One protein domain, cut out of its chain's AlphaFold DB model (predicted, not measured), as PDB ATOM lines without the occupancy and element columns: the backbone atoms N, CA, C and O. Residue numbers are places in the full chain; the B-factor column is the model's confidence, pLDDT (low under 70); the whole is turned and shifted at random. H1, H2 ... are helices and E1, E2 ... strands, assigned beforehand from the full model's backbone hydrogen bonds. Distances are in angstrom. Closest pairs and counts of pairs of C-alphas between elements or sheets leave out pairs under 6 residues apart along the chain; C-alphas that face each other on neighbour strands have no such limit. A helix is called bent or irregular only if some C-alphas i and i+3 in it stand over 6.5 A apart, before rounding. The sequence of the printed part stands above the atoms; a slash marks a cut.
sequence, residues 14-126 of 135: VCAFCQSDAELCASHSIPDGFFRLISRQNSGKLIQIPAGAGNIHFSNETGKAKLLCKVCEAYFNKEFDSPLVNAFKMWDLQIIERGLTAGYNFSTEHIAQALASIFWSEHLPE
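Overview. This is residues 14 to 126 of the 135 residues of an uncharacterized protein of Sinirhodobacter ferrireducens (UniProt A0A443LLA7). A small two-stranded sheet, E1 and E4, sits at the start of one long helix, H2, which makes the long axis; H3 crosses H2 over its residues 76 to 84, in the half nearer the sheet, and H1 begins near residues 81 to 85 of H2 and runs off from it. Beyond H1 a separate hairpin, E2 and E3, makes a side arm with residues 50 to 55 sticking out, and the kinked far end of H2, residues 96 to 101, sticks out too. The printed part has 113 residues with three named helices and four named strands, in the order E1 H1 E2 E3 E4 H2 H3, class mixed, helices and strands. Both sheets are antiparallel, ordered E1 - E4 and E2 - E3. The whole is only just loose, close to compact, with a radius of gyration of the C-alphas of 16.3 A and spans of 49 by 39 by 23 A.

Along the chain. E1 is residues 24 to 27, 8.4 A long, with C-alpha 24 at (-4.969, 78.092, 31.469). E4 is residues 65 to 69, 11.5 A. H2 follows directly as residues 70 to 101, 39.8 A, from C-alpha 70 at (-1.616, 72.405, 33.284). H2 has a kink of 84 degrees near residue 95 and is irregular, with C-alphas 97 and 100 9.4 A apart. H1 is residues 32 to 41, 14.5 A. E2 is residues 46 to 48, 6.2 A, and E3 is residues 57 to 59, 6.6 A. H3 is residues 108 to 122, 21.3 A, ending with C-alpha 122 at (-2.729, 86.276, 45.683).

Arrangement. E1 and E4 are antiparallel at 123 degrees, with N 25 and O 68 within hydrogen-bond range at 2.9 A. The closest C-alphas of E1 and H2, Cys 25 and Lys 70, are 6.0 A apart. H2 touches H3 with its residues 76 to 84 alone, closest at the C-alphas of Phe 80 and Ala 114, 4.9 A; they run opposite ways at a steep tilt of 52 degrees. H2 touches H1 with its residues 81 to 85 alone, closest at the C-alphas of Gly 33 and Val 85, 6.2 A; they run the same way at a steep tilt of 49 degrees. The closest C-alphas of H1 and E2, Ser 39 and Leu 46, are 6.1 A apart. E2 and E3 form an antiparallel hairpin at 125 degrees, with N 46 and O 59 at 2.7 A. E2 and E3 are both apart from H2 and H3; E4 and H3 are only just apart, at 8.3 A. Every O i to N i+4 pair is within hydrogen-bond range in H3, against 5 of 6 in H1 and 22 of 28 in H2.

Size, cuts and confidence. The two C-alphas farthest apart, those of Asp 21 and Arg 98, are 49.7 A apart. The printed part has no cut, and no link is long. Mean pLDDT of the printed part is 85.8; residues 124 to 126 are under 70.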
ATOM      1  N   VAL A  14      -1.394  83.791  28.660       90.25
ATOM      2  CA  VAL A  14      -0.021  83.629  29.147       90.25
ATOM      3  C   VAL A  14      -0.056  83.012  30.540       90.25
ATOM      4  O   VAL A  14      -0.721  83.534  31.428       90.25
ATOM      5  N   CYS A  15       0.656  81.901  30.734       91.38
ATOM      6  CA  CYS A  15       0.791  81.272  32.046       91.38
ATOM      7  C   CYS A  15       1.544  82.179  33.022       91.38
ATOM      8  O   CYS A  15       2.650  82.630  32.719       91.38
ATOM      9  N   ALA A  16       1.002  82.341  34.231       89.62
ATOM     10  CA  ALA A  16       1.578  83.221  35.237       89.62
ATOM     11  C   ALA A  16       2.988  82.863  35.694       89.62
ATOM     12  O   ALA A  16       3.781  83.732  36.057       89.62
ATOM     13  N   PHE A  17       3.307  81.576  35.651       91.19
ATOM     14  CA  PHE A  17       4.577  81.072  36.136       91.19
ATOM     15  C   PHE A  17       5.616  80.952  35.021       91.19
ATOM     16  O   PHE A  17       6.678  81.561  35.098       91.19
ATOM     17  N   CYS A  18       5.317  80.192  33.960       93.81
ATOM     18  CA  CYS A  18       6.293  79.947  32.895       93.81
ATOM     19  C   CYS A  18       6.303  81.004  31.786       93.81
ATOM     20  O   CYS A  18       7.177  80.941  30.927       93.81
ATOM     21  N   GLN A  19       5.353  81.949  31.785       92.00
ATOM     22  CA  GLN A  19       5.238  83.025  30.790       92.00
ATOM     23  C   GLN A  19       5.046  82.539  29.341       92.00
ATOM     24  O   GLN A  19       5.187  83.310  28.394       92.00
ATOM     25  N   SER A  20       4.694  81.266  29.158       92.56
ATOM     26  CA  SER A  20       4.383  80.688  27.852       92.56
ATOM     27  C   SER A  20       2.897  80.813  27.530       92.56
ATOM     28  O   SER A  20       2.047  80.657  28.412       92.56
ATOM     29  N   ASP A  21       2.595  81.014  26.247       92.38
ATOM     30  CA  ASP A  21       1.243  80.902  25.699       92.38
ATOM     31  C   ASP A  21       0.712  79.474  25.896       92.38
ATOM     32  O   ASP A  21       1.306  78.503  25.415       92.38
ATOM     33  N   ALA A  22      -0.402  79.337  26.611       91.62
ATOM     34  CA  ALA A  22      -1.023  78.051  26.897       91.62
ATOM     35  C   ALA A  22      -2.525  78.187  27.187       91.62
ATOM     36  O   ALA A  22      -3.053  79.272  27.435       91.62
ATOM     37  N   GLU A  23      -3.223  77.055  27.193       91.25
ATOM     38  CA  GLU A  23      -4.535  76.975  27.829       91.25
ATOM     39  C   GLU A  23      -4.353  76.997  29.356       91.25
ATOM     40  O   GLU A  23      -3.611  76.184  29.920       91.25
ATOM     41  N   LEU A  24      -5.011  77.953  30.016       91.00
ATOM     42  CA  LEU A  24      -4.969  78.092  31.469       91.00
ATOM     43  C   LEU A  24      -6.040  77.221  32.122       91.00
ATOM     44  O   LEU A  24      -7.204  77.231  31.711       91.00
ATOM     45  N   CYS A  25      -5.653  76.500  33.169       90.69
ATOM     46  CA  CYS A  25      -6.570  75.737  34.004       90.69
ATOM     47  C   CYS A  25      -7.017  76.548  35.224       90.69
ATOM     48  O   CYS A  25      -6.443  77.584  35.550       90.69
ATOM     49  N   ALA A  26      -8.077  76.075  35.880       87.25
ATOM     50  CA  ALA A  26      -8.491  76.618  37.162       87.25
ATOM     51  C   ALA A  26      -7.437  76.268  38.220       87.25
ATOM     52  O   ALA A  26      -7.239  75.095  38.526       87.25
ATOM     53  N   SER A  27      -6.786  77.299  38.737       86.62
ATOM     54  CA  SER A  27      -5.783  77.258  39.793       86.62
ATOM     55  C   SER A  27      -6.383  77.837  41.069       86.62
ATOM     56  O   SER A  27      -7.224  78.739  41.008       86.62
ATOM     57  N   HIS A  28      -5.946  77.340  42.221       84.25
ATOM     58  CA  HIS A  28      -6.357  77.856  43.522       84.25
ATOM     59  C   HIS A  28      -5.147  78.408  44.270       84.25
ATOM     60  O   HIS A  28      -4.098  77.773  44.281       84.25
ATOM     61  N   SER A  29      -5.310  79.545  44.950       83.38
ATOM     62  CA  SER A  29      -4.283  80.030  45.878       83.38
ATOM     63  C   SER A  29      -4.173  79.131  47.108       83.38
ATOM     64  O   SER A  29      -3.079  78.901  47.600       83.38
ATOM     65  N   ILE A  30      -5.303  78.605  47.599       83.44
ATOM     66  CA  ILE A  30      -5.355  77.612  48.682       83.44
ATOM     67  C   ILE A  30      -5.431  76.215  48.053       83.44
ATOM     68  O   ILE A  30      -6.318  76.000  47.226       83.44
ATOM     69  N   PRO A  31      -4.603  75.239  48.471       84.19
ATOM     70  CA  PRO A  31      -4.583  73.912  47.861       84.19
ATOM     71  C   PRO A  31      -5.968  73.268  47.724       84.19
ATOM     72  O   PRO A  31      -6.702  73.133  48.709       84.19
ATOM     73  N   ASP A  32      -6.303  72.771  46.527       83.12
ATOM     74  CA  ASP A  32      -7.600  72.127  46.235       83.12
ATOM     75  C   ASP A  32      -7.890  70.932  47.166       83.12
ATOM     76  O   ASP A  32      -9.037  70.619  47.497       83.12
ATOM     77  N   GLY A  33      -6.834  70.295  47.683       82.00
ATOM     78  CA  GLY A  33      -6.939  69.253  48.702       82.00
ATOM     79  C   GLY A  33      -7.756  69.662  49.936       82.00
ATOM     80  O   GLY A  33      -8.473  68.814  50.474       82.00
ATOM     81  N   PHE A  34      -7.704  70.934  50.350       82.12
ATOM     82  CA  PHE A  34      -8.504  71.451  51.467       82.12
ATOM     83  C   PHE A  34      -9.980  71.566  51.097       82.12
ATOM     84  O   PHE A  34     -10.838  71.050  51.817       82.12
ATOM     85  N   PHE A  35     -10.282  72.176  49.951       83.81
ATOM     86  CA  PHE A  35     -11.658  72.336  49.489       83.81
ATOM     87  C   PHE A  35     -12.326  70.988  49.252       83.81
ATOM     88  O   PHE A  35     -13.443  70.766  49.711       83.81
ATOM     89  N   ARG A  36     -11.631  70.034  48.626       82.88
ATOM     90  CA  ARG A  36     -12.154  68.677  48.422       82.88
ATOM     91  C   ARG A  36     -12.508  67.977  49.727       82.88
ATOM     92  O   ARG A  36     -13.501  67.249  49.771       82.88
ATOM     93  N   LEU A  37     -11.704  68.164  50.772       78.44
ATOM     94  CA  LEU A  37     -11.951  67.549  52.071       78.44
ATOM     95  C   LEU A  37     -13.197  68.146  52.740       78.44
ATOM     96  O   LEU A  37     -14.077  67.387  53.149       78.44
ATOM     97  N   ILE A  38     -13.305  69.478  52.763       79.12
ATOM     98  CA  ILE A  38     -14.433  70.209  53.364       79.12
ATOM     99  C   ILE A  38     -15.723  69.964  52.569       79.12
ATOM    100  O   ILE A  38     -16.739  69.545  53.125       79.12
ATOM    101  N   SER A  39     -15.685  70.143  51.248       81.62
ATOM    102  CA  SER A  39     -16.849  69.975  50.376       81.62
ATOM    103  C   SER A  39     -17.397  68.548  50.415       81.62
ATOM    104  O   SER A  39     -18.612  68.366  50.383       81.62
ATOM    105  N   ARG A  40     -16.551  67.515  50.559       81.88
ATOM    106  CA  ARG A  40     -17.027  66.125  50.706       81.88
ATOM    107  C   ARG A  40     -17.877  65.929  51.964       81.88
ATOM    108  O   ARG A  40     -18.809  65.131  51.936       81.88
ATOM    109  N   GLN A  41     -17.566  66.633  53.050       77.94
ATOM    110  CA  GLN A  41     -18.315  66.540  54.307       77.94
ATOM    111  C   GLN A  41     -19.655  67.290  54.256       77.94
ATOM    112  O   GLN A  41     -20.553  66.961  55.023       77.94
ATOM    113  N   ASN A  42     -19.815  68.249  53.337       79.88
ATOM    114  CA  ASN A  42     -20.985  69.127  53.262       79.88
ATOM    115  C   ASN A  42     -21.692  69.093  51.889       79.88
ATOM    116  O   ASN A  42     -22.086  70.124  51.344       79.88
ATOM    117  N   SER A  43     -21.823  67.906  51.287       80.00
ATOM    118  CA  SER A  43     -22.536  67.695  50.007       80.00
ATOM    119  C   SER A  43     -22.087  68.614  48.857       80.00
ATOM    120  O   SER A  43     -22.894  69.028  48.026       80.00
ATOM    121  N   GLY A  44     -20.798  68.944  48.808       78.25
ATOM    122  CA  GLY A  44     -20.195  69.808  47.794       78.25
ATOM    123  C   GLY A  44     -20.166  71.296  48.145       78.25
ATOM    124  O   GLY A  44     -19.583  72.061  47.385       78.25
ATOM    125  N   LYS A  45     -20.764  71.706  49.270       81.81
ATOM    126  CA  LYS A  45     -21.017  73.113  49.593       81.81
ATOM    127  C   LYS A  45     -20.025  73.674  50.612       81.81
ATOM    128  O   LYS A  45     -19.736  73.054  51.633       81.81
ATOM    129  N   LEU A  46     -19.588  74.900  50.383       86.12
ATOM    130  CA  LEU A  46     -18.770  75.723  51.269       86.12
ATOM    131  C   LEU A  46     -19.613  76.858  51.851       86.12
ATOM    132  O   LEU A  46     -20.639  77.231  51.285       86.12
ATOM    133  N   ILE A  47     -19.197  77.403  52.993       87.38
ATOM    134  CA  ILE A  47     -19.836  78.582  53.584       87.38
ATOM    135  C   ILE A  47     -19.214  79.824  52.947       87.38
ATOM    136  O   ILE A  47     -18.020  80.068  53.106       87.38
ATOM    137  N   GLN A  48     -20.024  80.610  52.245       87.00
ATOM    138  CA  GLN A  48     -19.619  81.884  51.670       87.00
ATOM    139  C   GLN A  48     -19.956  83.021  52.633       87.00
ATOM    140  O   GLN A  48     -21.108  83.207  53.034       87.00
ATOM    141  N   ILE A  49     -18.927  83.793  52.982       88.38
ATOM    142  CA  ILE A  49     -19.039  85.003  53.794       88.38
ATOM    143  C   ILE A  49     -18.935  86.198  52.834       88.38
ATOM    144  O   ILE A  49     -17.893  86.365  52.199       88.38
ATOM    145  N   PRO A  50     -20.001  86.999  52.658       85.62
ATOM    146  CA  PRO A  50     -19.969  88.143  51.755       85.62
ATOM    147  C   PRO A  50     -19.036  89.239  52.289       85.62
ATOM    148  O   PRO A  50     -18.999  89.503  53.486       85.62
ATOM    149  N   ALA A  51     -18.323  89.921  51.388       81.62
ATOM    150  CA  ALA A  51     -17.409  91.017  51.734       81.62
ATOM    151  C   ALA A  51     -18.119  92.303  52.219       81.62
ATOM    152  O   ALA A  51     -17.468  93.239  52.673       81.62
ATOM    153  N   GLY A  52     -19.450  92.368  52.118       84.75
ATOM    154  CA  GLY A  52     -20.258  93.526  52.496       84.75
ATOM    155  C   GLY A  52     -21.633  93.116  53.017       84.75
ATOM    156  O   GLY A  52     -21.799  92.033  53.577       84.75
ATOM    157  N   ALA A  53     -22.635  93.976  52.822       84.50
ATOM    158  CA  ALA A  53     -24.008  93.657  53.204       84.50
ATOM    159  C   ALA A  53     -24.488  92.393  52.470       84.50
ATOM    160  O   ALA A  53     -24.503  92.337  51.241       84.50
ATOM    161  N   GLY A  54     -24.871  91.369  53.227       84.88
ATOM    162  CA  GLY A  54     -25.328  90.100  52.683       84.88
ATOM    163  C   GLY A  54     -25.469  89.042  53.769       84.88
ATOM    164  O   GLY A  54     -24.963  89.196  54.879       84.88
ATOM    165  N   ASN A  55     -26.159  87.955  53.434       90.50
ATOM    166  CA  ASN A  55     -26.322  86.821  54.335       90.50
ATOM    167  C   ASN A  55     -25.257  85.761  54.055       90.50
ATOM    168  O   ASN A  55     -24.933  85.474  52.898       90.50
ATOM    169  N   ILE A  56     -24.763  85.145  55.127       91.50
ATOM    170  CA  ILE A  56     -23.970  83.919  55.049       91.50
ATOM    171  C   ILE A  56     -24.825  82.855  54.355       91.50
ATOM    172  O   ILE A  56     -25.967  82.616  54.746       91.50
ATOM    173  N   HIS A  57     -24.285  82.231  53.314       88.19
ATOM    174  CA  HIS A  57     -24.994  81.213  52.543       88.19
ATOM    175  C   HIS A  57     -24.034  80.131  52.055       88.19
ATOM    176  O   HIS A  57     -22.815  80.270  52.134       88.19
ATOM    177  N   PHE A  58     -24.592  79.029  51.566       88.06
ATOM    178  CA  PHE A  58     -23.805  77.955  50.978       88.06
ATOM    179  C   PHE A  58     -23.511  78.226  49.504       88.06
ATOM    180  O   PHE A  58     -24.403  78.632  48.761       88.06
ATOM    181  N   SER A  59     -22.288  77.932  49.081       85.88
ATOM    182  CA  SER A  59     -21.799  78.135  47.721       85.88
ATOM    183  C   SER A  59     -20.874  76.996  47.303       85.88
ATOM    184  O   SER A  59     -20.319  76.307  48.152       85.88
ATOM    185  N   ASN A  60     -20.697  76.796  46.001       83.06
ATOM    186  CA  ASN A  60     -19.675  75.888  45.467       83.06
ATOM    187  C   ASN A  60     -18.421  76.658  45.010       83.06
ATOM    188  O   ASN A  60     -17.488  76.061  44.471       83.06
ATOM    189  N   GLU A  61     -18.410  77.980  45.205       82.62
ATOM    190  CA  GLU A  61     -17.290  78.837  44.847       82.62
ATOM    191  C   GLU A  61     -16.114  78.624  45.797       82.62
ATOM    192  O   GLU A  61     -16.242  78.636  47.020       82.62
ATOM    193  N   THR A  62     -14.950  78.412  45.197       82.69
ATOM    194  CA  THR A  62     -13.694  78.024  45.862       82.69
ATOM    195  C   THR A  62     -12.594  79.066  45.663       82.69
ATOM    196  O   THR A  62     -11.454  78.833  46.050       82.69
ATOM    197  N   GLY A  63     -12.916  80.199  45.023       82.00
ATOM    198  CA  GLY A  63     -11.947  81.252  44.705       82.00
ATOM    199  C   GLY A  63     -10.950  80.878  43.603       82.00
ATOM    200  O   GLY A  63      -9.863  81.435  43.548       82.00
ATOM    201  N   LYS A  64     -11.286  79.912  42.740       86.12
ATOM    202  CA  LYS A  64     -10.413  79.483  41.637       86.12
ATOM    203  C   LYS A  64     -10.305  80.544  40.538       86.12
ATOM    204  O   LYS A  64     -11.307  81.148  40.159       86.12
ATOM    205  N   ALA A  65      -9.121  80.681  39.949       87.06
ATOM    206  CA  ALA A  65      -8.853  81.592  38.836       87.06
ATOM    207  C   ALA A  65      -8.051  80.901  37.723       87.06
ATOM    208  O   ALA A  65      -7.333  79.934  37.963       87.06
ATOM    209  N   LYS A  66      -8.167  81.381  36.478       89.50
ATOM    210  CA  LYS A  66      -7.363  80.872  35.354       89.50
ATOM    211  C   LYS A  66      -5.975  81.520  35.369       89.50
ATOM    212  O   LYS A  66      -5.821  82.599  34.808       89.50
ATOM    213  N   LEU A  67      -4.996  80.880  36.014       89.25
ATOM    214  CA  LEU A  67      -3.660  81.461  36.242       89.25
ATOM    215  C   LEU A  67      -2.526  80.644  35.617       89.25
ATOM    216  O   LEU A  67      -1.634  81.197  34.970       89.25
ATOM    217  N   LEU A  68      -2.540  79.325  35.812       91.25
ATOM    218  CA  LEU A  68      -1.444  78.454  35.402       91.25
ATOM    219  C   LEU A  68      -1.838  77.584  34.215       91.25
ATOM    220  O   LEU A  68      -2.994  77.207  34.036       91.25
ATOM    221  N   CYS A  69      -0.852  77.231  33.392       93.81
ATOM    222  CA  CYS A  69      -1.016  76.119  32.468       93.81
ATOM    223  C   CYS A  69      -0.981  74.797  33.245       93.81
ATOM    224  O   CYS A  69      -0.383  74.706  34.319       93.81
ATOM    225  N   LYS A  70      -1.535  73.735  32.655       93.69
ATOM    226  CA  LYS A  70      -1.616  72.405  33.284       93.69
ATOM    227  C   LYS A  70      -0.273  71.871  33.811       93.69
ATOM    228  O   LYS A  70      -0.248  71.167  34.814       93.69
ATOM    229  N   VAL A  71       0.835  72.187  33.138       95.25
ATOM    230  CA  VAL A  71       2.180  71.744  33.548       95.25
ATOM    231  C   VAL A  71       2.630  72.465  34.819       95.25
ATOM    232  O   VAL A  71       3.075  71.817  35.763       95.25
ATOM    233  N   CYS A  72       2.485  73.792  34.859       93.12
ATOM    234  CA  CYS A  72       2.828  74.593  36.032       93.12
ATOM    235  C   CYS A  72       1.904  74.282  37.209       93.12
ATOM    236  O   CYS A  72       2.385  74.120  38.322       93.12
ATOM    237  N   GLU A  73       0.609  74.107  36.954       92.38
ATOM    238  CA  GLU A  73      -0.363  73.690  37.964       92.38
ATOM    239  C   GLU A  73       0.022  72.342  38.590       92.38
ATOM    240  O   GLU A  73       0.045  72.197  39.809       92.38
ATOM    241  N   ALA A  74       0.388  71.347  37.777       92.50
ATOM    242  CA  ALA A  74       0.825  70.047  38.285       92.50
ATOM    243  C   ALA A  74       2.120  70.143  39.108       92.50
ATOM    244  O   ALA A  74       2.263  69.444  40.112       92.50
ATOM    245  N   TYR A  75       3.050  71.010  38.700       92.69
ATOM    246  CA  TYR A  75       4.271  71.287  39.454       92.69
ATOM    247  C   TYR A  75       3.957  71.909  40.820       92.69
ATOM    248  O   TYR A  75       4.423  71.394  41.833       92.69
ATOM    249  N   PHE A  76       3.107  72.940  40.866       90.88
ATOM    250  CA  PHE A  76       2.701  73.587  42.118       90.88
ATOM    251  C   PHE A  76       2.012  72.607  43.066       90.88
ATOM    252  O   PHE A  76       2.412  72.467  44.223       90.88
ATOM    253  N   ASN A  77       1.053  71.846  42.536       89.56
ATOM    254  CA  ASN A  77       0.340  70.835  43.305       89.56
ATOM    255  C   ASN A  77       1.290  69.792  43.914       89.56
ATOM    256  O   ASN A  77       1.072  69.320  45.030       89.56
ATOM    257  N   LYS A  78       2.335  69.395  43.181       90.19
ATOM    258  CA  LYS A  78       3.282  68.365  43.616       90.19
ATOM    259  C   LYS A  78       4.289  68.891  44.635       90.19
ATOM    260  O   LYS A  78       4.520  68.221  45.637       90.19
ATOM    261  N   GLU A  79       4.894  70.039  44.359       89.38
ATOM    262  CA  GLU A  79       6.043  70.533  45.123       89.38
ATOM    263  C   GLU A  79       5.640  71.399  46.322       89.38
ATOM    264  O   GLU A  79       6.334  71.379  47.333       89.38
ATOM    265  N   PHE A  80       4.518  72.123  46.248       89.00
ATOM    266  CA  PHE A  80       4.118  73.070  47.296       89.00
ATOM    267  C   PHE A  80       2.887  72.598  48.073       89.00
ATOM    268  O   PHE A  80       2.886  72.598  49.305       89.00
ATOM    269  N   ASP A  81       1.866  72.109  47.374       88.31
ATOM    270  CA  ASP A  81       0.576  71.814  48.005       88.31
ATOM    271  C   ASP A  81       0.532  70.422  48.646       88.31
ATOM    272  O   ASP A  81       0.092  70.249  49.788       88.31
ATOM    273  N   SER A  82       0.995  69.403  47.915       88.75
ATOM    274  CA  SER A  82       0.943  68.004  48.354       88.75
ATOM    275  C   SER A  82       1.650  67.751  49.691       88.75
ATOM    276  O   SER A  82       1.069  67.028  50.507       88.75
ATOM    277  N   PRO A  83       2.845  68.315  49.977       89.00
ATOM    278  CA  PRO A  83       3.489  68.138  51.277       89.00
ATOM    279  C   PRO A  83       2.600  68.589  52.440       89.00
ATOM    280  O   PRO A  83       2.413  67.836  53.398       89.00
ATOM    281  N   LEU A  84       1.989  69.773  52.326       87.75
ATOM    282  CA  LEU A  84       1.129  70.338  53.363       87.75
ATOM    283  C   LEU A  84      -0.176  69.544  53.519       87.75
ATOM    284  O   LEU A  84      -0.556  69.171  54.629       87.75
ATOM    285  N   VAL A  85      -0.844  69.221  52.409       87.56
ATOM    286  CA  VAL A  85      -2.093  68.440  52.426       87.56
ATOM    287  C   VAL A  85      -1.870  67.050  53.030       87.56
ATOM    288  O   VAL A  85      -2.714  66.550  53.777       87.56
ATOM    289  N   ASN A  86      -0.744  66.404  52.726       87.81
ATOM    290  CA  ASN A  86      -0.422  65.087  53.274       87.81
ATOM    291  C   ASN A  86      -0.066  65.158  54.763       87.81
ATOM    292  O   ASN A  86      -0.505  64.292  55.520       87.81
ATOM    293  N   ALA A  87       0.651  66.199  55.194       87.75
ATOM    294  CA  ALA A  87       0.931  66.441  56.604       87.75
ATOM    295  C   ALA A  87      -0.355  66.588  57.425       87.75
ATOM    296  O   ALA A  87      -0.514  65.905  58.436       87.75
ATOM    297  N   PHE A  88      -1.319  67.386  56.951       86.44
ATOM    298  CA  PHE A  88      -2.605  67.530  57.635       86.44
ATOM    299  C   PHE A  88      -3.392  66.221  57.705       86.44
ATOM    300  O   PHE A  88      -3.894  65.875  58.769       86.44
ATOM    301  N   LYS A  89      -3.428  65.431  56.624       86.06
ATOM    302  CA  LYS A  89      -4.065  64.101  56.653       86.06
ATOM    303  C   LYS A  89      -3.422  63.167  57.675       86.06
ATOM    304  O   LYS A  89      -4.122  62.418  58.347       86.06
ATOM    305  N   MET A  90      -2.093  63.178  57.777       87.44
ATOM    306  CA  MET A  90      -1.385  62.374  58.775       87.44
ATOM    307  C   MET A  90      -1.684  62.860  60.192       87.44
ATOM    308  O   MET A  90      -1.855  62.037  61.090       87.44
ATOM    309  N   TRP A  91      -1.758  64.175  60.393       87.88
ATOM    310  CA  TRP A  91      -2.064  64.749  61.695       87.88
ATOM    311  C   TRP A  91      -3.496  64.432  62.138       87.88
ATOM    312  O   TRP A  91      -3.676  64.000  63.273       87.88
ATOM    313  N   ASP A  92      -4.480  64.503  61.236       87.12
ATOM    314  CA  ASP A  92      -5.863  64.074  61.497       87.12
ATOM    315  C   ASP A  92      -5.922  62.623  61.997       87.12
ATOM    316  O   ASP A  92      -6.578  62.329  62.996       87.12
ATOM    317  N   LEU A  93      -5.193  61.706  61.348       88.19
ATOM    318  CA  LEU A  93      -5.127  60.304  61.777       88.19
ATOM    319  C   LEU A  93      -4.518  60.158  63.178       88.19
ATOM    320  O   LEU A  93      -5.009  59.367  63.982       88.19
ATOM    321  N   GLN A  94      -3.479  60.934  63.492       89.00
ATOM    322  CA  GLN A  94      -2.870  60.909  64.821       89.00
ATOM    323  C   GLN A  94      -3.789  61.500  65.891       89.00
ATOM    324  O   GLN A  94      -3.813  60.980  67.003       89.00
ATOM    325  N   ILE A  95      -4.554  62.549  65.577       90.94
ATOM    326  CA  ILE A  95      -5.543  63.128  66.496       90.94
ATOM    327  C   ILE A  95      -6.640  62.103  66.799       90.94
ATOM    328  O   ILE A  95      -7.036  61.960  67.955       90.94
ATOM    329  N   ILE A  96      -7.094  61.351  65.792       90.12
ATOM    330  CA  ILE A  96      -8.072  60.270  65.980       90.12
ATOM    331  C   ILE A  96      -7.507  59.166  66.889       90.12
ATOM    332  O   ILE A  96      -8.229  58.653  67.741       90.12
ATOM    333  N   GLU A  97      -6.229  58.809  66.739       90.88
ATOM    334  CA  GLU A  97      -5.592  57.732  67.511       90.88
ATOM    335  C   GLU A  97      -5.209  58.151  68.945       90.88
ATOM    336  O   GLU A  97      -5.393  57.385  69.889       90.88
ATOM    337  N   ARG A  98      -4.652  59.356  69.123       90.81
ATOM    338  CA  ARG A  98      -3.954  59.796  70.351       90.81
ATOM    339  C   ARG A  98      -4.618  60.988  71.043       90.81
ATOM    340  O   ARG A  98      -4.121  61.484  72.060       90.81
ATOM    341  N   GLY A  99      -5.725  61.481  70.492       88.88
ATOM    342  CA  GLY A  99      -6.376  62.706  70.941       88.88
ATOM    343  C   GLY A  99      -5.498  63.944  70.728       88.88
ATOM    344  O   GLY A  99      -4.580  63.964  69.910       88.88
ATOM    345  N   LEU A 100      -5.746  64.992  71.513       85.25
ATOM    346  CA  LEU A 100      -5.084  66.300  71.373       85.25
ATOM    347  C   LEU A 100      -3.582  66.303  71.717       85.25
ATOM    348  O   LEU A 100      -2.923  67.326  71.568       85.25
ATOM    349  N   THR A 101      -3.031  65.175  72.169       86.62
ATOM    350  CA  THR A 101      -1.583  65.016  72.393       86.62
ATOM    351  C   THR A 101      -0.813  64.702  71.108       86.62
ATOM    352  O   THR A 101       0.416  64.659  71.121       86.62
ATOM    353  N   ALA A 102      -1.523  64.486  69.996       85.19
ATOM    354  CA  ALA A 102      -0.939  64.268  68.684       85.19
ATOM    355  C   ALA A 102      -0.092  65.472  68.247       85.19
ATOM    356  O   ALA A 102      -0.611  66.525  67.876       85.19
ATOM    357  N   GLY A 103       1.225  65.294  68.270       77.19
ATOM    358  CA  GLY A 103       2.186  66.227  67.702       77.19
ATOM    359  C   GLY A 103       2.679  65.714  66.357       77.19
ATOM    360  O   GLY A 103       3.141  64.579  66.255       77.19
ATOM    361  N   TYR A 104       2.625  66.565  65.338       79.94
ATOM    362  CA  TYR A 104       3.196  66.270  64.033       79.94
ATOM    363  C   TYR A 104       4.410  67.169  63.791       79.94
ATOM    364  O   TYR A 104       4.311  68.393  63.865       79.94
ATOM    365  N   ASN A 105       5.567  66.563  63.520       81.69
ATOM    366  CA  ASN A 105       6.765  67.310  63.154       81.69
ATOM    367  C   ASN A 105       6.731  67.591  61.649       81.69
ATOM    368  O   ASN A 105       6.924  66.678  60.844       81.69
ATOM    369  N   PHE A 106       6.464  68.842  61.281       82.88
ATOM    370  CA  PHE A 106       6.445  69.280  59.894       82.88
ATOM    371  C   PHE A 106       7.656  70.162  59.597       82.88
ATOM    372  O   PHE A 106       8.001  71.041  60.385       82.88
ATOM    373  N   SER A 107       8.300  69.921  58.455       87.88
ATOM    374  CA  SER A 107       9.476  70.688  58.039       87.88
ATOM    375  C   SER A 107       9.107  72.156  57.829       87.88
ATOM    376  O   SER A 107       8.134  72.484  57.144       87.88
ATOM    377  N   THR A 108       9.908  73.044  58.416       87.00
ATOM    378  CA  THR A 108       9.751  74.494  58.272       87.00
ATOM    379  C   THR A 108       9.892  74.922  56.813       87.00
ATOM    380  O   THR A 108       9.197  75.834  56.375       87.00
ATOM    381  N   GLU A 109      10.726  74.226  56.041       87.62
ATOM    382  CA  GLU A 109      10.903  74.442  54.607       87.62
ATOM    383  C   GLU A 109       9.604  74.186  53.841       87.62
ATOM    384  O   GLU A 109       9.196  75.038  53.054       87.62
ATOM    385  N   HIS A 110       8.905  73.079  54.114       85.38
ATOM    386  CA  HIS A 110       7.624  72.789  53.462       85.38
ATOM    387  C   HIS A 110       6.524  73.789  53.852       85.38
ATOM    388  O   HIS A 110       5.706  74.151  53.009       85.38
ATOM    389  N   ILE A 111       6.512  74.280  55.100       86.12
ATOM    390  CA  ILE A 111       5.605  75.371  55.509       86.12
ATOM    391  C   ILE A 111       5.914  76.635  54.711       86.12
ATOM    392  O   ILE A 111       5.011  77.237  54.135       86.12
ATOM    393  N   ALA A 112       7.185  77.037  54.673       88.69
ATOM    394  CA  ALA A 112       7.612  78.245  53.981       88.69
ATOM    395  C   ALA A 112       7.282  78.176  52.485       88.69
ATOM    396  O   ALA A 112       6.791  79.147  51.919       88.69
ATOM    397  N   GLN A 113       7.491  77.016  51.867       88.06
ATOM    398  CA  GLN A 113       7.165  76.744  50.472       88.06
ATOM    399  C   GLN A 113       5.661  76.831  50.183       88.06
ATOM    400  O   GLN A 113       5.274  77.505  49.230       88.06
ATOM    401  N   ALA A 114       4.816  76.218  51.016       86.31
ATOM    402  CA  ALA A 114       3.365  76.290  50.850       86.31
ATOM    403  C   ALA A 114       2.823  77.712  51.080       86.31
ATOM    404  O   ALA A 114       1.961  78.186  50.349       86.31
ATOM    405  N   LEU A 115       3.349  78.440  52.069       87.38
ATOM    406  CA  LEU A 115       2.976  79.844  52.274       87.38
ATOM    407  C   LEU A 115       3.438  80.722  51.106       87.38
ATOM    408  O   LEU A 115       2.693  81.593  50.665       87.38
ATOM    409  N   ALA A 116       4.641  80.485  50.582       86.81
ATOM    410  CA  ALA A 116       5.155  81.218  49.434       86.81
ATOM    411  C   ALA A 116       4.299  80.996  48.177       86.81
ATOM    412  O   ALA A 116       4.046  81.964  47.464       86.81
ATOM    413  N   SER A 117       3.814  79.773  47.918       86.44
ATOM    414  CA  SER A 117       2.925  79.504  46.776       86.44
ATOM    415  C   SER A 117       1.567  80.198  46.920       86.44
ATOM    416  O   SER A 117       1.078  80.782  45.947       86.44
ATOM    417  N   ILE A 118       0.999  80.215  48.133       85.69
ATOM    418  CA  ILE A 118      -0.241  80.940  48.448       85.69
ATOM    419  C   ILE A 118      -0.048  82.445  48.204       85.69
ATOM    420  O   ILE A 118      -0.786  83.048  47.426       85.69
ATOM    421  N   PHE A 119       0.973  83.057  48.817       86.44
ATOM    422  CA  PHE A 119       1.216  84.502  48.695       86.44
ATOM    423  C   PHE A 119       1.565  84.936  47.273       86.44
ATOM    424  O   PHE A 119       1.156  86.015  46.846       86.44
ATOM    425  N   TRP A 120       2.306  84.109  46.535       85.88
ATOM    426  CA  TRP A 120       2.612  84.374  45.133       85.88
ATOM    427  C   TRP A 120       1.337  84.478  44.294       85.88
ATOM    428  O   TRP A 120       1.220  85.385  43.475       85.88
ATOM    429  N   SER A 121       0.380  83.577  44.523       76.00
ATOM    430  CA  SER A 121      -0.860  83.493  43.746       76.00
ATOM    431  C   SER A 121      -1.807  84.669  44.017       76.00
ATOM    432  O   SER A 121      -2.386  85.204  43.076       76.00
ATOM    433  N   GLU A 122      -1.897  85.127  45.270       70.44
ATOM    434  CA  GLU A 122      -2.729  86.276  45.683       70.44
ATOM    435  C   GLU A 122      -2.179  87.636  45.220       70.44
ATOM    436  O   GLU A 122      -2.921  88.608  45.098       70.44
ATOM    437  N   HIS A 123      -0.870  87.739  44.967       72.00
ATOM    438  CA  HIS A 123      -0.258  88.987  44.506       72.00
ATOM    439  C   HIS A 123      -0.431  89.224  42.995       72.00
ATOM    440  O   HIS A 123      -0.043  90.276  42.481       72.00
ATOM    441  N   LEU A 124      -0.994  88.260  42.262       66.06
ATOM    442  CA  LEU A 124      -1.204  88.400  40.828       66.06
ATOM    443  C   LEU A 124      -2.387  89.347  40.565       66.06
ATOM    444  O   LEU A 124      -3.485  89.112  41.066       66.06
ATOM    445  N   PRO A 125      -2.189  90.432  39.795       55.88
ATOM    446  CA  PRO A 125      -3.237  91.423  39.584       55.88
ATOM    447  C   PRO A 125      -4.446  90.828  38.831       55.88
ATOM    448  O   PRO A 125      -4.295  90.035  37.900       55.88
ATOM    449  N   GLU A 126      -5.665  91.246  39.210       52.12
ATOM    450  CA  GLU A 126      -6.960  90.776  38.659       52.12
ATOM    451  C   GLU A 126      -7.105  90.948  37.132       52.12
ATOM    452  O   GLU A 126      -7.992  90.371  36.501       52.12
TER     453      GLU A 126